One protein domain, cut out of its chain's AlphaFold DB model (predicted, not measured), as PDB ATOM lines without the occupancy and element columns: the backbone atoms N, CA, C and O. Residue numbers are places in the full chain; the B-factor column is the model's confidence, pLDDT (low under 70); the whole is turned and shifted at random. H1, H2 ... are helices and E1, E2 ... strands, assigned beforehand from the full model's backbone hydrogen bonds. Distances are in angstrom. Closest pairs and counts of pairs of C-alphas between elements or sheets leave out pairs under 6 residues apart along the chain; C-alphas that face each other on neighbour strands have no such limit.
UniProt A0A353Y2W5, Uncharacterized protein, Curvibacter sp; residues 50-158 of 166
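Overview. This is residues 50 to 158 of the 166 residues of an uncharacterized protein of Curvibacter sp (UniProt A0A353Y2W5). Two strongly twisted, curled sheets of four strands lie face to face as a sandwich; E2 comes close to E6 along one side and E1 to E5 along the other, and the eight strands nearly close into a flattened barrel. H1 crosses the outside of the sheet E2 E3 E4 E5, and residues 120 to 125, at its end and just beyond, stick out. The printed part has 109 residues with eight named strands and one named helix, in the order E1 E2 E3 E4 E5 H1 E6 E7 E8. The sheet orders are E2 E3 E4 E5 and E1 E8 E7 E6, both antiparallel, and the class is mixed, helices and strands. The whole is compact, with a radius of gyration of the C-alphas of 12.8 A and spans of 37, 33 and 25 A.

Arrangement. E2, residues 63 to 71, E3, residues 74 to 84, E4, residues 89 to 98, and E5, residues 101 to 104, form a meander, each strand the antiparallel neighbour of the one before. E2 and E3 are a hairpin, with N 67 and O 81 at 3.0 A; E3 and E4 are a hairpin, with N 80 and O 93 at 2.8 A; E4 and E5 are a hairpin, with N 96 and O 103 at 2.9 A. E3 bends by 70 degrees at residue 77. H1, residues 108 to 122, is on this sheet at a height of 7.3 A. It runs across the strands, at 85 degrees to E2 on the local plane, and lies over E2, E4 and, only just, E3, on which 3 of its C-alphas fall. The closest C-alphas of H1 and E4 are those of Arg 112 and Ala 92, 5.1 A apart. In H1 every O i to N i+4 pair is within hydrogen-bond range. The other sheet has E6, residues 132 to 134, E7, residues 140 to 147, and E8, residues 150 to 157, as a second meander, with E1, residues 50 to 55, as the other edge strand. Within hydrogen-bond range are N 133 and O 142 at 2.9 A between E6 and E7, N 145 and O 152 at 2.8 A between E7 and E8, and N 52 and O 153 at 2.9 A between E1 and E8. The facing parts of the two sheets are 9.0 A centre to centre, their strands at 23 degrees. The closest C-alphas of E2 and E6 are those of Leu 66 and Ala 133, 5.5 A apart; for E1 and E5 they are those of Leu 52 and Val 104, 6.8 A apart.

Along the chain. E1 begins at C-alpha 50 (21.021, 13.586, 0.967). From first to last C-alpha E2 measures 23.5 A, E3 26.5 A, E4 26.7 A, H1 20.9 A, E7 20.7 A and E8 22.6 A. H1 begins at C-alpha 108 (3.907, 9.826, 10.416), and E8 ends at C-alpha 157 (21.369, 8.871, -6.664).

Size, cuts and confidence. The two C-alphas farthest apart are those of Glu 60 and Gln 99, 37.7 A. The printed part has no cut, and no link is long. The mean pLDDT of the printed part is 85.5; residue 108 and residues 123 to 129 are under 70.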
ATOM      1  N   GLN A  50      21.878  12.750   0.128       88.88
ATOM      2  CA  GLN A  50      21.021  13.586   0.967       88.88
ATOM      3  C   GLN A  50      20.656  12.825   2.250       88.88
ATOM      4  O   GLN A  50      20.329  11.644   2.189       88.88
ATOM      5  N   VAL A  51      20.666  13.501   3.403       89.44
ATOM      6  CA  VAL A  51      20.067  12.973   4.644       89.44
ATOM      7  C   VAL A  51      18.556  13.183   4.575       89.44
ATOM      8  O   VAL A  51      18.106  14.292   4.285       89.44
ATOM      9  N   LEU A  52      17.783  12.122   4.802       90.06
ATOM     10  CA  LEU A  52      16.321  12.173   4.797       90.06
ATOM     11  C   LEU A  52      15.756  12.379   6.191       90.06
ATOM     12  O   LEU A  52      14.901  13.237   6.383       90.06
ATOM     13  N   HIS A  53      16.196  11.554   7.136       89.75
ATOM     14  CA  HIS A  53      15.587  11.477   8.450       89.75
ATOM     15  C   HIS A  53      16.561  10.882   9.462       89.75
ATOM     16  O   HIS A  53      17.288   9.937   9.140       89.75
ATOM     17  N   ASP A  54      16.536  11.429  10.670       90.75
ATOM     18  CA  ASP A  54      17.305  10.960  11.813       90.75
ATOM     19  C   ASP A  54      16.365  10.204  12.760       90.75
ATOM     20  O   ASP A  54      15.428  10.771  13.320       90.75
ATOM     21  N   TRP A  55      16.605   8.907  12.924       89.00
ATOM     22  CA  TRP A  55      15.839   8.010  13.779       89.00
ATOM     23  C   TRP A  55      16.458   7.926  15.167       89.00
ATOM     24  O   TRP A  55      17.606   7.493  15.334       89.00
ATOM     25  N   VAL A  56      15.663   8.277  16.172       90.06
ATOM     26  CA  VAL A  56      16.041   8.138  17.578       90.06
ATOM     27  C   VAL A  56      15.731   6.717  18.033       90.06
ATOM     28  O   VAL A  56      14.582   6.376  18.303       90.06
ATOM     29  N   LEU A  57      16.768   5.887  18.114       87.38
ATOM     30  CA  LEU A  57      16.669   4.520  18.623       87.38
ATOM     31  C   LEU A  57      16.931   4.484  20.131       87.38
ATOM     32  O   LEU A  57      17.718   5.280  20.649       87.38
ATOM     33  N   ALA A  58      16.306   3.537  20.834       88.00
ATOM     34  CA  ALA A  58      16.708   3.224  22.203       88.00
ATOM     35  C   ALA A  58      18.157   2.679  22.231       88.00
ATOM     36  O   ALA A  58      18.605   2.116  21.230       88.00
ATOM     37  N   PRO A  59      18.901   2.807  23.347       83.44
ATOM     38  CA  PRO A  59      20.309   2.394  23.426       83.44
ATOM     39  C   PRO A  59      20.587   0.940  23.014       83.44
ATOM     40  O   PRO A  59      21.644   0.634  22.463       83.44
ATOM     41  N   GLU A  60      19.647   0.039  23.284       85.50
ATOM     42  CA  GLU A  60      19.707  -1.379  22.940       85.50
ATOM     43  C   GLU A  60      19.250  -1.695  21.509       85.50
ATOM     44  O   GLU A  60      19.555  -2.775  21.009       85.50
ATOM     45  N   GLN A  61      18.559  -0.765  20.842       87.06
ATOM     46  CA  GLN A  61      18.018  -0.962  19.502       87.06
ATOM     47  C   GLN A  61      19.053  -0.646  18.425       87.06
ATOM     48  O   GLN A  61      19.738   0.379  18.445       87.06
ATOM     49  N   ARG A  62      19.104  -1.497  17.405       85.25
ATOM     50  CA  ARG A  62      19.905  -1.287  16.201       85.25
ATOM     51  C   ARG A  62      19.025  -1.307  14.973       85.25
ATOM     52  O   ARG A  62      18.127  -2.129  14.841       85.25
ATOM     53  N   ALA A  63      19.331  -0.421  14.033       88.00
ATOM     54  CA  ALA A  63      18.737  -0.467  12.710       88.00
ATOM     55  C   ALA A  63      19.095  -1.792  12.020       88.00
ATOM     56  O   ALA A  63      20.262  -2.057  11.730       88.00
ATOM     57  N   ALA A  64      18.081  -2.601  11.737       85.56
ATOM     58  CA  ALA A  64      18.223  -3.917  11.129       85.56
ATOM     59  C   ALA A  64      17.797  -3.930   9.657       85.56
ATOM     60  O   ALA A  64      18.263  -4.776   8.895       85.56
ATOM     61  N   GLY A  65      16.928  -3.013   9.227       87.12
ATOM     62  CA  GLY A  65      16.471  -3.008   7.843       87.12
ATOM     63  C   GLY A  65      15.768  -1.738   7.392       87.12
ATOM     64  O   GLY A  65      15.285  -0.948   8.200       87.12
ATOM     65  N   LEU A  66      15.699  -1.582   6.073       90.38
ATOM     66  CA  LEU A  66      14.902  -0.578   5.385       90.38
ATOM     67  C   LEU A  66      13.963  -1.240   4.382       90.38
ATOM     68  O   LEU A  66      14.337  -2.182   3.684       90.38
ATOM     69  N   LEU A  67      12.765  -0.679   4.250       90.00
ATOM     70  CA  LEU A  67      11.822  -1.005   3.184       90.00
ATOM     71  C   LEU A  67      11.366   0.278   2.510       90.00
ATOM     72  O   LEU A  67      10.888   1.180   3.188       90.00
ATOM     73  N   PHE A  68      11.446   0.315   1.183       92.31
ATOM     74  CA  PHE A  68      10.781   1.335   0.380       92.31
ATOM     75  C   PHE A  68       9.605   0.707  -0.367       92.31
ATOM     76  O   PHE A  68       9.804  -0.190  -1.188       92.31
ATOM     77  N   GLN A  69       8.397   1.197  -0.103       92.06
ATOM     78  CA  GLN A  69       7.184   0.815  -0.818       92.06
ATOM     79  C   GLN A  69       6.690   2.006  -1.652       92.06
ATOM     80  O   GLN A  69       6.250   3.002  -1.074       92.06
ATOM     81  N   PRO A  70       6.713   1.918  -2.992       93.00
ATOM     82  CA  PRO A  70       6.114   2.928  -3.856       93.00
ATOM     83  C   PRO A  70       4.609   3.046  -3.613       93.00
ATOM     84  O   PRO A  70       3.925   2.033  -3.424       93.00
ATOM     85  N   LEU A  71       4.100   4.272  -3.690       90.12
ATOM     86  CA  LEU A  71       2.676   4.587  -3.660       90.12
ATOM     87  C   LEU A  71       2.188   4.915  -5.071       90.12
ATOM     88  O   LEU A  71       2.919   5.497  -5.871       90.12
ATOM     89  N   ASP A  72       0.963   4.497  -5.385       87.75
ATOM     90  CA  ASP A  72       0.260   4.825  -6.635       87.75
ATOM     91  C   ASP A  72       1.053   4.512  -7.923       87.75
ATOM     92  O   ASP A  72       0.903   5.166  -8.953       87.75
ATOM     93  N   GLY A  73       1.944   3.513  -7.869       87.19
ATOM     94  CA  GLY A  73       2.826   3.138  -8.981       87.19
ATOM     95  C   GLY A  73       3.942   4.147  -9.286       87.19
ATOM     96  O   GLY A  73       4.673   3.973 -10.261       87.19
ATOM     97  N   ASN A  74       4.109   5.184  -8.466       91.31
ATOM     98  CA  ASN A  74       5.107   6.222  -8.662       91.31
ATOM     99  C   ASN A  74       6.436   5.848  -7.969       91.31
ATOM    100  O   ASN A  74       6.518   5.867  -6.744       91.31
ATOM    101  N   PRO A  75       7.537   5.585  -8.702       93.19
ATOM    102  CA  PRO A  75       8.826   5.242  -8.090       93.19
ATOM    103  C   PRO A  75       9.488   6.421  -7.353       93.19
ATOM    104  O   PRO A  75      10.532   6.245  -6.727       93.19
ATOM    105  N   ARG A  76       8.913   7.623  -7.462       93.25
ATOM    106  CA  ARG A  76       9.340   8.866  -6.811       93.25
ATOM    107  C   ARG A  76       8.487   9.251  -5.616       93.25
ATOM    108  O   ARG A  76       8.668  10.337  -5.086       93.25
ATOM    109  N   HIS A  77       7.559   8.404  -5.194       93.75
ATOM    110  CA  HIS A  77       6.698   8.669  -4.052       93.75
ATOM    111  C   HIS A  77       6.431   7.356  -3.336       93.75
ATOM    112  O   HIS A  77       6.030   6.375  -3.955       93.75
ATOM    113  N   GLY A  78       6.718   7.300  -2.046       93.44
ATOM    114  CA  GLY A  78       6.646   6.044  -1.324       93.44
ATOM    115  C   GLY A  78       6.690   6.214   0.177       93.44
ATOM    116  O   GLY A  78       6.919   7.304   0.692       93.44
ATOM    117  N   VAL A  79       6.516   5.099   0.868       93.81
ATOM    118  CA  VAL A  79       6.812   4.988   2.293       93.81
ATOM    119  C   VAL A  79       8.166   4.333   2.463       93.81
ATOM    120  O   VAL A  79       8.444   3.300   1.850       93.81
ATOM    121  N   LEU A  80       8.995   4.935   3.307       93.12
ATOM    122  CA  LEU A  80      10.250   4.370   3.764       93.12
ATOM    123  C   LEU A  80      10.106   3.978   5.234       93.12
ATOM    124  O   LEU A  80       9.833   4.824   6.082       93.12
ATOM    125  N   ALA A  81      10.273   2.694   5.524       92.19
ATOM    126  CA  ALA A  81      10.143   2.130   6.859       92.19
ATOM    127  C   ALA A  81      11.497   1.665   7.394       92.19
ATOM    128  O   ALA A  81      12.264   1.023   6.670       92.19
ATOM    129  N   LEU A  82      11.754   1.965   8.667       91.62
ATOM    130  CA  LEU A  82      12.893   1.478   9.428       91.62
ATOM    131  C   LEU A  82      12.473   0.311  10.315       91.62
ATOM    132  O   LEU A  82      11.550   0.422  11.125       91.62
ATOM    133  N   PHE A  83      13.236  -0.769  10.217       89.00
ATOM    134  CA  PHE A  83      13.139  -1.908  11.114       89.00
ATOM    135  C   PHE A  83      14.322  -1.938  12.061       89.00
ATOM    136  O   PHE A  83      15.458  -1.675  11.653       89.00
ATOM    137  N   VAL A  84      14.046  -2.300  13.306       88.50
ATOM    138  CA  VAL A  84      15.065  -2.583  14.318       88.50
ATOM    139  C   VAL A  84      15.209  -4.090  14.513       88.50
ATOM    140  O   VAL A  84      14.657  -4.876  13.734       88.50
ATOM    141  N   ASP A  85      16.018  -4.489  15.492       82.00
ATOM    142  CA  ASP A  85      16.277  -5.882  15.843       82.00
ATOM    143  C   ASP A  85      15.005  -6.743  15.813       82.00
ATOM    144  O   ASP A  85      13.893  -6.286  16.066       82.00
ATOM    145  N   GLU A  86      15.171  -7.997  15.394       77.38
ATOM    146  CA  GLU A  86      14.071  -8.963  15.232       77.38
ATOM    147  C   GLU A  86      13.030  -8.614  14.145       77.38
ATOM    148  O   GLU A  86      12.210  -9.460  13.781       77.38
ATOM    149  N   GLY A  87      13.179  -7.477  13.456       78.31
ATOM    150  CA  GLY A  87      12.321  -7.064  12.343       78.31
ATOM    151  C   GLY A  87      11.102  -6.258  12.785       78.31
ATOM    152  O   GLY A  87      10.139  -6.152  12.024       78.31
ATOM    153  N   GLU A  88      11.130  -5.696  13.991       85.56
ATOM    154  CA  GLU A  88      10.079  -4.811  14.478       85.56
ATOM    155  C   GLU A  88      10.097  -3.470  13.740       85.56
ATOM    156  O   GLU A  88      11.156  -2.888  13.487       85.56
ATOM    157  N   LEU A  89       8.912  -2.958  13.391       88.75
ATOM    158  CA  LEU A  89       8.767  -1.641  12.776       88.75
ATOM    159  C   LEU A  89       9.025  -0.554  13.825       88.75
ATOM    160  O   LEU A  89       8.177  -0.299  14.685       88.75
ATOM    161  N   HIS A  90      10.161   0.127  13.707       89.88
ATOM    162  CA  HIS A  90      10.485   1.270  14.554       89.88
ATOM    163  C   HIS A  90       9.675   2.499  14.129       89.88
ATOM    164  O   HIS A  90       8.899   3.057  14.911       89.88
ATOM    165  N   GLY A  91       9.790   2.869  12.854       90.06
ATOM    166  CA  GLY A  91       9.145   4.052  12.305       90.06
ATOM    167  C   GLY A  91       9.023   3.999  10.790       90.06
ATOM    168  O   GLY A  91       9.631   3.159  10.125       90.06
ATOM    169  N   ALA A  92       8.196   4.883  10.246       92.56
ATOM    170  CA  ALA A  92       7.999   5.015   8.815       92.56
ATOM    171  C   ALA A  92       7.718   6.470   8.467       92.56
ATOM    172  O   ALA A  92       7.017   7.155   9.205       92.56
ATOM    173  N   ILE A  93       8.240   6.897   7.326       93.19
ATOM    174  CA  ILE A  93       8.048   8.230   6.769       93.19
ATOM    175  C   ILE A  93       7.523   8.107   5.346       93.19
ATOM    176  O   ILE A  93       7.932   7.228   4.585       93.19
ATOM    177  N   GLU A  94       6.618   8.994   4.965       93.25
ATOM    178  CA  GLU A  94       6.247   9.157   3.566       93.25
ATOM    179  C   GLU A  94       7.225  10.133   2.915       93.25
ATOM    180  O   GLU A  94       7.540  11.184   3.473       93.25
ATOM    181  N   ILE A  95       7.737   9.769   1.743       93.50
ATOM    182  CA  ILE A  95       8.751  10.535   1.031       93.50
ATOM    183  C   ILE A  95       8.389  10.722  -0.437       93.50
ATOM    184  O   ILE A  95       7.878   9.812  -1.093       93.50
ATOM    185  N   VAL A  96       8.699  11.898  -0.977       93.44
ATOM    186  CA  VAL A  96       8.478  12.234  -2.388       93.44
ATOM    187  C   VAL A  96       9.686  12.940  -2.984       93.44
ATOM    188  O   VAL A  96      10.260  13.836  -2.377       93.44
ATOM    189  N   GLU A  97      10.081  12.559  -4.189       91.75
ATOM    190  CA  GLU A  97      11.150  13.211  -4.934       91.75
ATOM    191  C   GLU A  97      10.596  14.355  -5.789       91.75
ATOM    192  O   GLU A  97       9.627  14.194  -6.540       91.75
ATOM    193  N   ARG A  98      11.227  15.522  -5.673       88.81
ATOM    194  CA  ARG A  98      10.977  16.722  -6.467       88.81
ATOM    195  C   ARG A  98      12.313  17.313  -6.912       88.81
ATOM    196  O   ARG A  98      13.121  17.728  -6.086       88.81
ATOM    197  N   GLN A  99      12.516  17.405  -8.226       85.00
ATOM    198  CA  GLN A  99      13.673  18.082  -8.836       85.00
ATOM    199  C   GLN A  99      15.037  17.549  -8.346       85.00
ATOM    200  O   GLN A  99      15.988  18.292  -8.119       85.00
ATOM    201  N   GLY A 100      15.132  16.234  -8.183       82.06
ATOM    202  CA  GLY A 100      16.297  15.502  -7.703       82.06
ATOM    203  C   GLY A 100      16.487  15.517  -6.185       82.06
ATOM    204  O   GLY A 100      17.507  15.015  -5.720       82.06
ATOM    205  N   ARG A 101      15.539  16.064  -5.414       86.06
ATOM    206  CA  ARG A 101      15.569  16.103  -3.945       86.06
ATOM    207  C   ARG A 101      14.418  15.300  -3.373       86.06
ATOM    208  O   ARG A 101      13.283  15.454  -3.807       86.06
ATOM    209  N   TRP A 102      14.694  14.479  -2.377       91.31
ATOM    210  CA  TRP A 102      13.665  13.755  -1.643       91.31
ATOM    211  C   TRP A 102      13.165  14.598  -0.472       91.31
ATOM    212  O   TRP A 102      13.943  15.235   0.233       91.31
ATOM    213  N   LEU A 103      11.858  14.627  -0.278       90.31
ATOM    214  CA  LEU A 103      11.174  15.402   0.746       90.31
ATOM    215  C   LEU A 103      10.465  14.432   1.682       90.31
ATOM    216  O   LEU A 103       9.831  13.496   1.202       90.31
ATOM    217  N   VAL A 104      10.565  14.672   2.989       91.06
ATOM    218  CA  VAL A 104       9.793  13.952   4.006       91.06
ATOM    219  C   VAL A 104       8.460  14.662   4.213       91.06
ATOM    220  O   VAL A 104       8.420  15.884   4.356       91.06
ATOM    221  N   MET A 105       7.376  13.897   4.204       87.38
ATOM    222  CA  MET A 105       6.025  14.387   4.450       87.38
ATOM    223  C   MET A 105       5.724  14.361   5.960       87.38
ATOM    224  O   MET A 105       6.154  13.434   6.639       87.38
ATOM    225  N   PRO A 106       4.966  15.333   6.495       71.50
ATOM    226  CA  PRO A 106       4.796  15.527   7.941       71.50
ATOM    227  C   PRO A 106       3.802  14.573   8.642       71.50
ATOM    228  O   PRO A 106       3.539  14.760   9.827       71.50
ATOM    229  N   ASP A 107       3.213  13.591   7.947       74.00
ATOM    230  CA  ASP A 107       2.202  12.680   8.519       74.00
ATOM    231  C   ASP A 107       2.763  11.272   8.778       74.00
ATOM    232  O   ASP A 107       2.668  10.359   7.947       74.00
ATOM    233  N   ASP A 108       3.316  11.092   9.977       69.06
ATOM    234  CA  ASP A 108       3.907   9.826  10.416       69.06
ATOM    235  C   ASP A 108       2.865   8.709  10.616       69.06
ATOM    236  O   ASP A 108       3.183   7.526  10.461       69.06
ATOM    237  N   LEU A 109       1.604   9.040  10.939       84.19
ATOM    238  CA  LEU A 109       0.567   8.031  11.190       84.19
ATOM    239  C   LEU A 109       0.163   7.333   9.897       84.19
ATOM    240  O   LEU A 109       0.139   6.099   9.841       84.19
ATOM    241  N   ARG A 110      -0.102   8.110   8.844       86.81
ATOM    242  CA  ARG A 110      -0.389   7.557   7.519       86.81
ATOM    243  C   ARG A 110       0.777   6.710   7.021       86.81
ATOM    244  O   ARG A 110       0.554   5.585   6.563       86.81
ATOM    245  N   ALA A 111       2.006   7.213   7.140       89.44
ATOM    246  CA  ALA A 111       3.205   6.487   6.737       89.44
ATOM    247  C   ALA A 111       3.332   5.147   7.477       89.44
ATOM    248  O   ALA A 111       3.562   4.110   6.851       89.44
ATOM    249  N   ARG A 112       3.090   5.132   8.793       89.56
ATOM    250  CA  ARG A 112       3.110   3.908   9.603       89.56
ATOM    251  C   ARG A 112       2.034   2.909   9.179       89.56
ATOM    252  O   ARG A 112       2.343   1.730   9.015       89.56
ATOM    253  N   SER A 113       0.797   3.348   8.950       90.50
ATOM    254  CA  SER A 113      -0.282   2.466   8.474       90.50
ATOM    255  C   SER A 113       0.039   1.840   7.116       90.50
ATOM    256  O   SER A 113      -0.170   0.643   6.917       90.50
ATOM    257  N   LEU A 114       0.588   2.627   6.193       89.38
ATOM    258  CA  LEU A 114       1.010   2.154   4.877       89.38
ATOM    259  C   LEU A 114       2.183   1.170   4.966       89.38
ATOM    260  O   LEU A 114       2.174   0.164   4.260       89.38
ATOM    261  N   ALA A 115       3.152   1.405   5.855       89.12
ATOM    262  CA  ALA A 115       4.245   0.467   6.106       89.12
ATOM    263  C   ALA A 115       3.720  -0.884   6.612       89.12
ATOM    264  O   ALA A 115       4.088  -1.923   6.073       89.12
ATOM    265  N   VAL A 116       2.798  -0.883   7.579       89.00
ATOM    266  CA  VAL A 116       2.162  -2.116   8.081       89.00
ATOM    267  C   VAL A 116       1.388  -2.837   6.971       89.00
ATOM    268  O   VAL A 116       1.474  -4.058   6.850       89.00
ATOM    269  N   ALA A 117       0.669  -2.104   6.120       87.88
ATOM    270  CA  ALA A 117      -0.040  -2.692   4.986       87.88
ATOM    271  C   ALA A 117       0.922  -3.304   3.953       87.88
ATOM    272  O   ALA A 117       0.678  -4.408   3.462       87.88
ATOM    273  N   ALA A 118       2.030  -2.623   3.649       83.56
ATOM    274  CA  ALA A 118       3.096  -3.155   2.802       83.56
ATOM    275  C   ALA A 118       3.700  -4.422   3.421       83.56
ATOM    276  O   ALA A 118       3.977  -5.395   2.716       83.56
ATOM    277  N   MET A 119       3.826  -4.448   4.751       82.06
ATOM    278  CA  MET A 119       4.324  -5.616   5.461       82.06
ATOM    279  C   MET A 119       3.388  -6.825   5.350       82.06
ATOM    280  O   MET A 119       3.813  -7.955   5.110       82.06
ATOM    281  N   ALA A 120       2.085  -6.594   5.484       84.31
ATOM    282  CA  ALA A 120       1.096  -7.650   5.318       84.31
ATOM    283  C   ALA A 120       1.129  -8.247   3.897       84.31
ATOM    284  O   ALA A 120       0.975  -9.456   3.737       84.31
ATOM    285  N   GLN A 121       1.381  -7.420   2.877       79.56
ATOM    286  CA  GLN A 121       1.437  -7.853   1.477       79.56
ATOM    287  C   GLN A 121       2.703  -8.646   1.132       79.56
ATOM    288  O   GLN A 121       2.621  -9.626   0.395       79.56
ATOM    289  N   ALA A 122       3.870  -8.255   1.654       71.94
ATOM    290  CA  ALA A 122       5.127  -8.948   1.349       71.94
ATOM    291  C   ALA A 122       5.274 -10.300   2.086       71.94
ATOM    292  O   ALA A 122       6.085 -11.140   1.688       71.94
ATOM    293  N   GLY A 123       4.470 -10.540   3.127       65.62
ATOM    294  CA  GLY A 123       4.421 -11.803   3.862       65.62
ATOM    295  C   GLY A 123       5.671 -12.092   4.715       65.62
ATOM    296  O   GLY A 123       6.643 -11.339   4.696       65.62
ATOM    297  N   PRO A 124       5.703 -13.221   5.451       58.28
ATOM    298  CA  PRO A 124       6.718 -13.502   6.483       58.28
ATOM    299  C   PRO A 124       8.165 -13.600   5.973       58.28
ATOM    300  O   PRO A 124       9.104 -13.617   6.762       58.28
ATOM    301  N   ARG A 125       8.347 -13.728   4.654       55.72
ATOM    302  CA  ARG A 125       9.643 -13.918   3.988       55.72
ATOM    303  C   ARG A 125      10.061 -12.730   3.112       55.72
ATOM    304  O   ARG A 125      11.157 -12.763   2.566       55.72
ATOM    305  N   GLY A 126       9.207 -11.712   2.961       53.34
ATOM    306  CA  GLY A 126       9.433 -10.596   2.036       53.34
ATOM    307  C   GLY A 126      10.355  -9.494   2.565       53.34
ATOM    308  O   GLY A 126      10.940  -8.763   1.769       53.34
ATOM    309  N   PHE A 127      10.543  -9.389   3.885       57.31
ATOM    310  CA  PHE A 127      11.436  -8.399   4.505       57.31
ATOM    311  C   PHE A 127      12.823  -8.992   4.666       57.31
ATOM    312  O   PHE A 127      13.244  -9.381   5.758       57.31
ATOM    313  N   LEU A 128      13.560  -9.084   3.565       54.75
ATOM    314  CA  LEU A 128      15.001  -9.203   3.705       54.75
ATOM    315  C   LEU A 128      15.469  -7.937   4.425       54.75
ATOM    316  O   LEU A 128      15.312  -6.832   3.907       54.75
ATOM    317  N   ARG A 129      15.977  -8.139   5.647       62.69
ATOM    318  CA  ARG A 129      16.599  -7.172   6.565       62.69
ATOM    319  C   ARG A 129      17.865  -6.588   5.937       62.69
ATOM    320  O   ARG A 129      18.982  -6.807   6.389       62.69
ATOM    321  N   SER A 130      17.694  -5.946   4.795       72.00
ATOM    322  CA  SER A 130      18.732  -5.204   4.124       72.00
ATOM    323  C   SER A 130      18.746  -3.830   4.765       72.00
ATOM    324  O   SER A 130      17.728  -3.142   4.787       72.00
ATOM    325  N   SER A 131      19.907  -3.394   5.241       78.19
ATOM    326  CA  SER A 131      20.143  -2.005   5.657       78.19
ATOM    327  C   SER A 131      20.045  -1.008   4.493       78.19
ATOM    328  O   SER A 131      20.303   0.182   4.672       78.19
ATOM    329  N   ILE A 132      19.686  -1.503   3.302       86.94
ATOM    330  CA  ILE A 132      19.602  -0.798   2.037       86.94
ATOM    331  C   ILE A 132      18.257  -1.099   1.363       86.94
ATOM    332  O   ILE A 132      17.915  -2.263   1.147       86.94
ATOM    333  N   ALA A 133      17.545  -0.058   0.939       89.88
ATOM    334  CA  ALA A 133      16.377  -0.143   0.065       89.88
ATOM    335  C   ALA A 133      16.640   0.614  -1.244       89.88
ATOM    336  O   ALA A 133      17.525   1.461  -1.315       89.88
ATOM    337  N   GLY A 134      15.894   0.329  -2.308       90.25
ATOM    338  CA  GLY A 134      16.063   1.012  -3.591       90.25
ATOM    339  C   GLY A 134      14.731   1.339  -4.240       90.25
ATOM    340  O   GLY A 134      13.739   0.646  -4.018       90.25
ATOM    341  N   THR A 135      14.710   2.382  -5.065       92.50
ATOM    342  CA  THR A 135      13.533   2.671  -5.886       92.50
ATOM    343  C   THR A 135      13.374   1.616  -6.988       92.50
ATOM    344  O   THR A 135      14.380   1.109  -7.498       92.50
ATOM    345  N   PRO A 136      12.138   1.296  -7.425       89.94
ATOM    346  CA  PRO A 136      11.905   0.304  -8.481       89.94
ATOM    347  C   PRO A 136      12.619   0.621  -9.796       89.94
ATOM    348  O   PRO A 136      13.087  -0.275 -10.493       89.94
ATOM    349  N   ASP A 137      12.749   1.910 -10.116       90.31
ATOM    350  CA  ASP A 137      13.445   2.390 -11.310       90.31
ATOM    351  C   ASP A 137      14.976   2.392 -11.170       90.31
ATOM    352  O   ASP A 137      15.683   2.817 -12.083       90.31
ATOM    353  N   ARG A 138      15.494   1.916 -10.027       90.00
ATOM    354  CA  ARG A 138      16.920   1.753  -9.723       90.00
ATOM    355  C   ARG A 138      17.720   3.044  -9.865       90.00
ATOM    356  O   ARG A 138      18.909   2.989 -10.161       90.00
ATOM    357  N   ARG A 139      17.099   4.206  -9.661       89.12
ATOM    358  CA  ARG A 139      17.814   5.489  -9.693       89.12
ATOM    359  C   ARG A 139      18.273   5.954  -8.323       89.12
ATOM    360  O   ARG A 139      19.245   6.700  -8.261       89.12
ATOM    361  N   PHE A 140      17.633   5.501  -7.250       91.25
ATOM    362  CA  PHE A 140      17.998   5.888  -5.891       91.25
ATOM    363  C   PHE A 140      18.147   4.675  -4.981       91.25
ATOM    364  O   PHE A 140      17.467   3.659  -5.145       91.25
ATOM    365  N   ILE A 141      19.068   4.801  -4.033       92.31
ATOM    366  CA  ILE A 141      19.290   3.860  -2.941       92.31
ATOM    367  C   ILE A 141      19.093   4.612  -1.630       92.31
ATOM    368  O   ILE A 141      19.647   5.693  -1.468       92.31
ATOM    369  N   PHE A 142      18.366   4.012  -0.698       93.19
ATOM    370  CA  PHE A 142      18.259   4.433   0.690       93.19
ATOM    371  C   PHE A 142      19.118   3.521   1.556       93.19
ATOM    372  O   PHE A 142      19.089   2.308   1.361       93.19
ATOM    373  N   PHE A 143      19.861   4.070   2.506       91.56
ATOM    374  CA  PHE A 143      20.663   3.282   3.437       91.56
ATOM    375  C   PHE A 143      20.805   3.993   4.777       91.56
ATOM    376  O   PHE A 143      20.756   5.220   4.852       91.56
ATOM    377  N   ASN A 144      20.995   3.212   5.834       90.06
ATOM    378  CA  ASN A 144      21.233   3.750   7.167       90.06
ATOM    379  C   ASN A 144      22.724   3.942   7.434       90.06
ATOM    380  O   ASN A 144      23.550   3.120   7.039       90.06
ATOM    381  N   THR A 145      23.052   4.994   8.171       87.31
ATOM    382  CA  THR A 145      24.362   5.202   8.785       87.31
ATOM    383  C   THR A 145      24.185   5.605  10.243       87.31
ATOM    384  O   THR A 145      23.153   6.153  10.623       87.31
ATOM    385  N   LEU A 146      25.206   5.369  11.059       82.88
ATOM    386  CA  LEU A 146      25.275   5.936  12.401       82.88
ATOM    387  C   LEU A 146      25.938   7.311  12.316       82.88
ATOM    388  O   LEU A 146      27.042   7.440  11.786       82.88
ATOM    389  N   ARG A 147      25.261   8.335  12.832       72.12
ATOM    390  CA  ARG A 147      25.744   9.713  12.887       72.12
ATOM    391  C   ARG A 147      25.468  10.278  14.271       72.12
ATOM    392  O   ARG A 147      24.318  10.361  14.680       72.12
ATOM    393  N   ASP A 148      26.528  10.643  14.988       74.56
ATOM    394  CA  ASP A 148      26.435  11.308  16.295       74.56
ATOM    395  C   ASP A 148      25.522  10.567  17.299       74.56
ATOM    396  O   ASP A 148      24.754  11.168  18.042       74.56
ATOM    397  N   GLY A 149      25.574   9.227  17.291       74.00
ATOM    398  CA  GLY A 149      24.749   8.367  18.153       74.00
ATOM    399  C   GLY A 149      23.306   8.152  17.677       74.00
ATOM    400  O   GLY A 149      22.574   7.396  18.306       74.00
ATOM    401  N   THR A 150      22.911   8.755  16.556       82.88
ATOM    402  CA  THR A 150      21.581   8.625  15.946       82.88
ATOM    403  C   THR A 150      21.676   7.819  14.649       82.88
ATOM    404  O   THR A 150      22.688   7.872  13.944       82.88
ATOM    405  N   THR A 151      20.644   7.040  14.312       88.38
ATOM    406  CA  THR A 151      20.603   6.371  13.003       88.38
ATOM    407  C   THR A 151      20.054   7.347  11.977       88.38
ATOM    408  O   THR A 151      18.881   7.683  12.027       88.38
ATOM    409  N   ALA A 152      20.860   7.754  11.005       89.81
ATOM    410  CA  ALA A 152      20.413   8.593   9.902       89.81
ATOM    411  C   ALA A 152      20.130   7.733   8.665       89.81
ATOM    412  O   ALA A 152      20.974   6.935   8.249       89.81
ATOM    413  N   THR A 153      18.976   7.922   8.033       91.06
ATOM    414  CA  THR A 153      18.722   7.391   6.691       91.06
ATOM    415  C   THR A 153      19.166   8.408   5.652       91.06
ATOM    416  O   THR A 153      18.715   9.556   5.638       91.06
ATOM    417  N   LEU A 154      20.019   7.961   4.736       91.06
ATOM    418  CA  LEU A 154      20.479   8.731   3.594       91.06
ATOM    419  C   LEU A 154      19.884   8.164   2.309       91.06
ATOM    420  O   LEU A 154      19.586   6.973   2.213       91.06
ATOM    421  N   VAL A 155      19.755   9.025   1.306       92.50
ATOM    422  CA  VAL A 155      19.463   8.649  -0.074       92.50
ATOM    423  C   VAL A 155      20.624   9.041  -0.972       92.50
ATOM    424  O   VAL A 155      21.161  10.143  -0.865       92.50
ATOM    425  N   GLU A 156      21.000   8.151  -1.883       89.38
ATOM    426  CA  GLU A 156      21.989   8.410  -2.920       89.38
ATOM    427  C   GLU A 156      21.399   8.160  -4.309       89.38
ATOM    428  O   GLU A 156      20.759   7.132  -4.558       89.38
ATOM    429  N   ARG A 157      21.658   9.083  -5.243       86.31
ATOM    430  CA  ARG A 157      21.369   8.871  -6.664       86.31
ATOM    431  C   ARG A 157      22.437   7.961  -7.276       86.31
ATOM    432  O   ARG A 157      23.624   8.293  -7.271       86.31
ATOM    433  N   ARG A 158      22.022   6.833  -7.856       80.19
ATOM    434  CA  ARG A 158      22.918   5.952  -8.620       80.19
ATOM    435  C   ARG A 158      23.465   6.696  -9.837       80.19
ATOM    436  O   ARG A 158      22.733   7.418 -10.513       80.19
TER     437      ARG A 158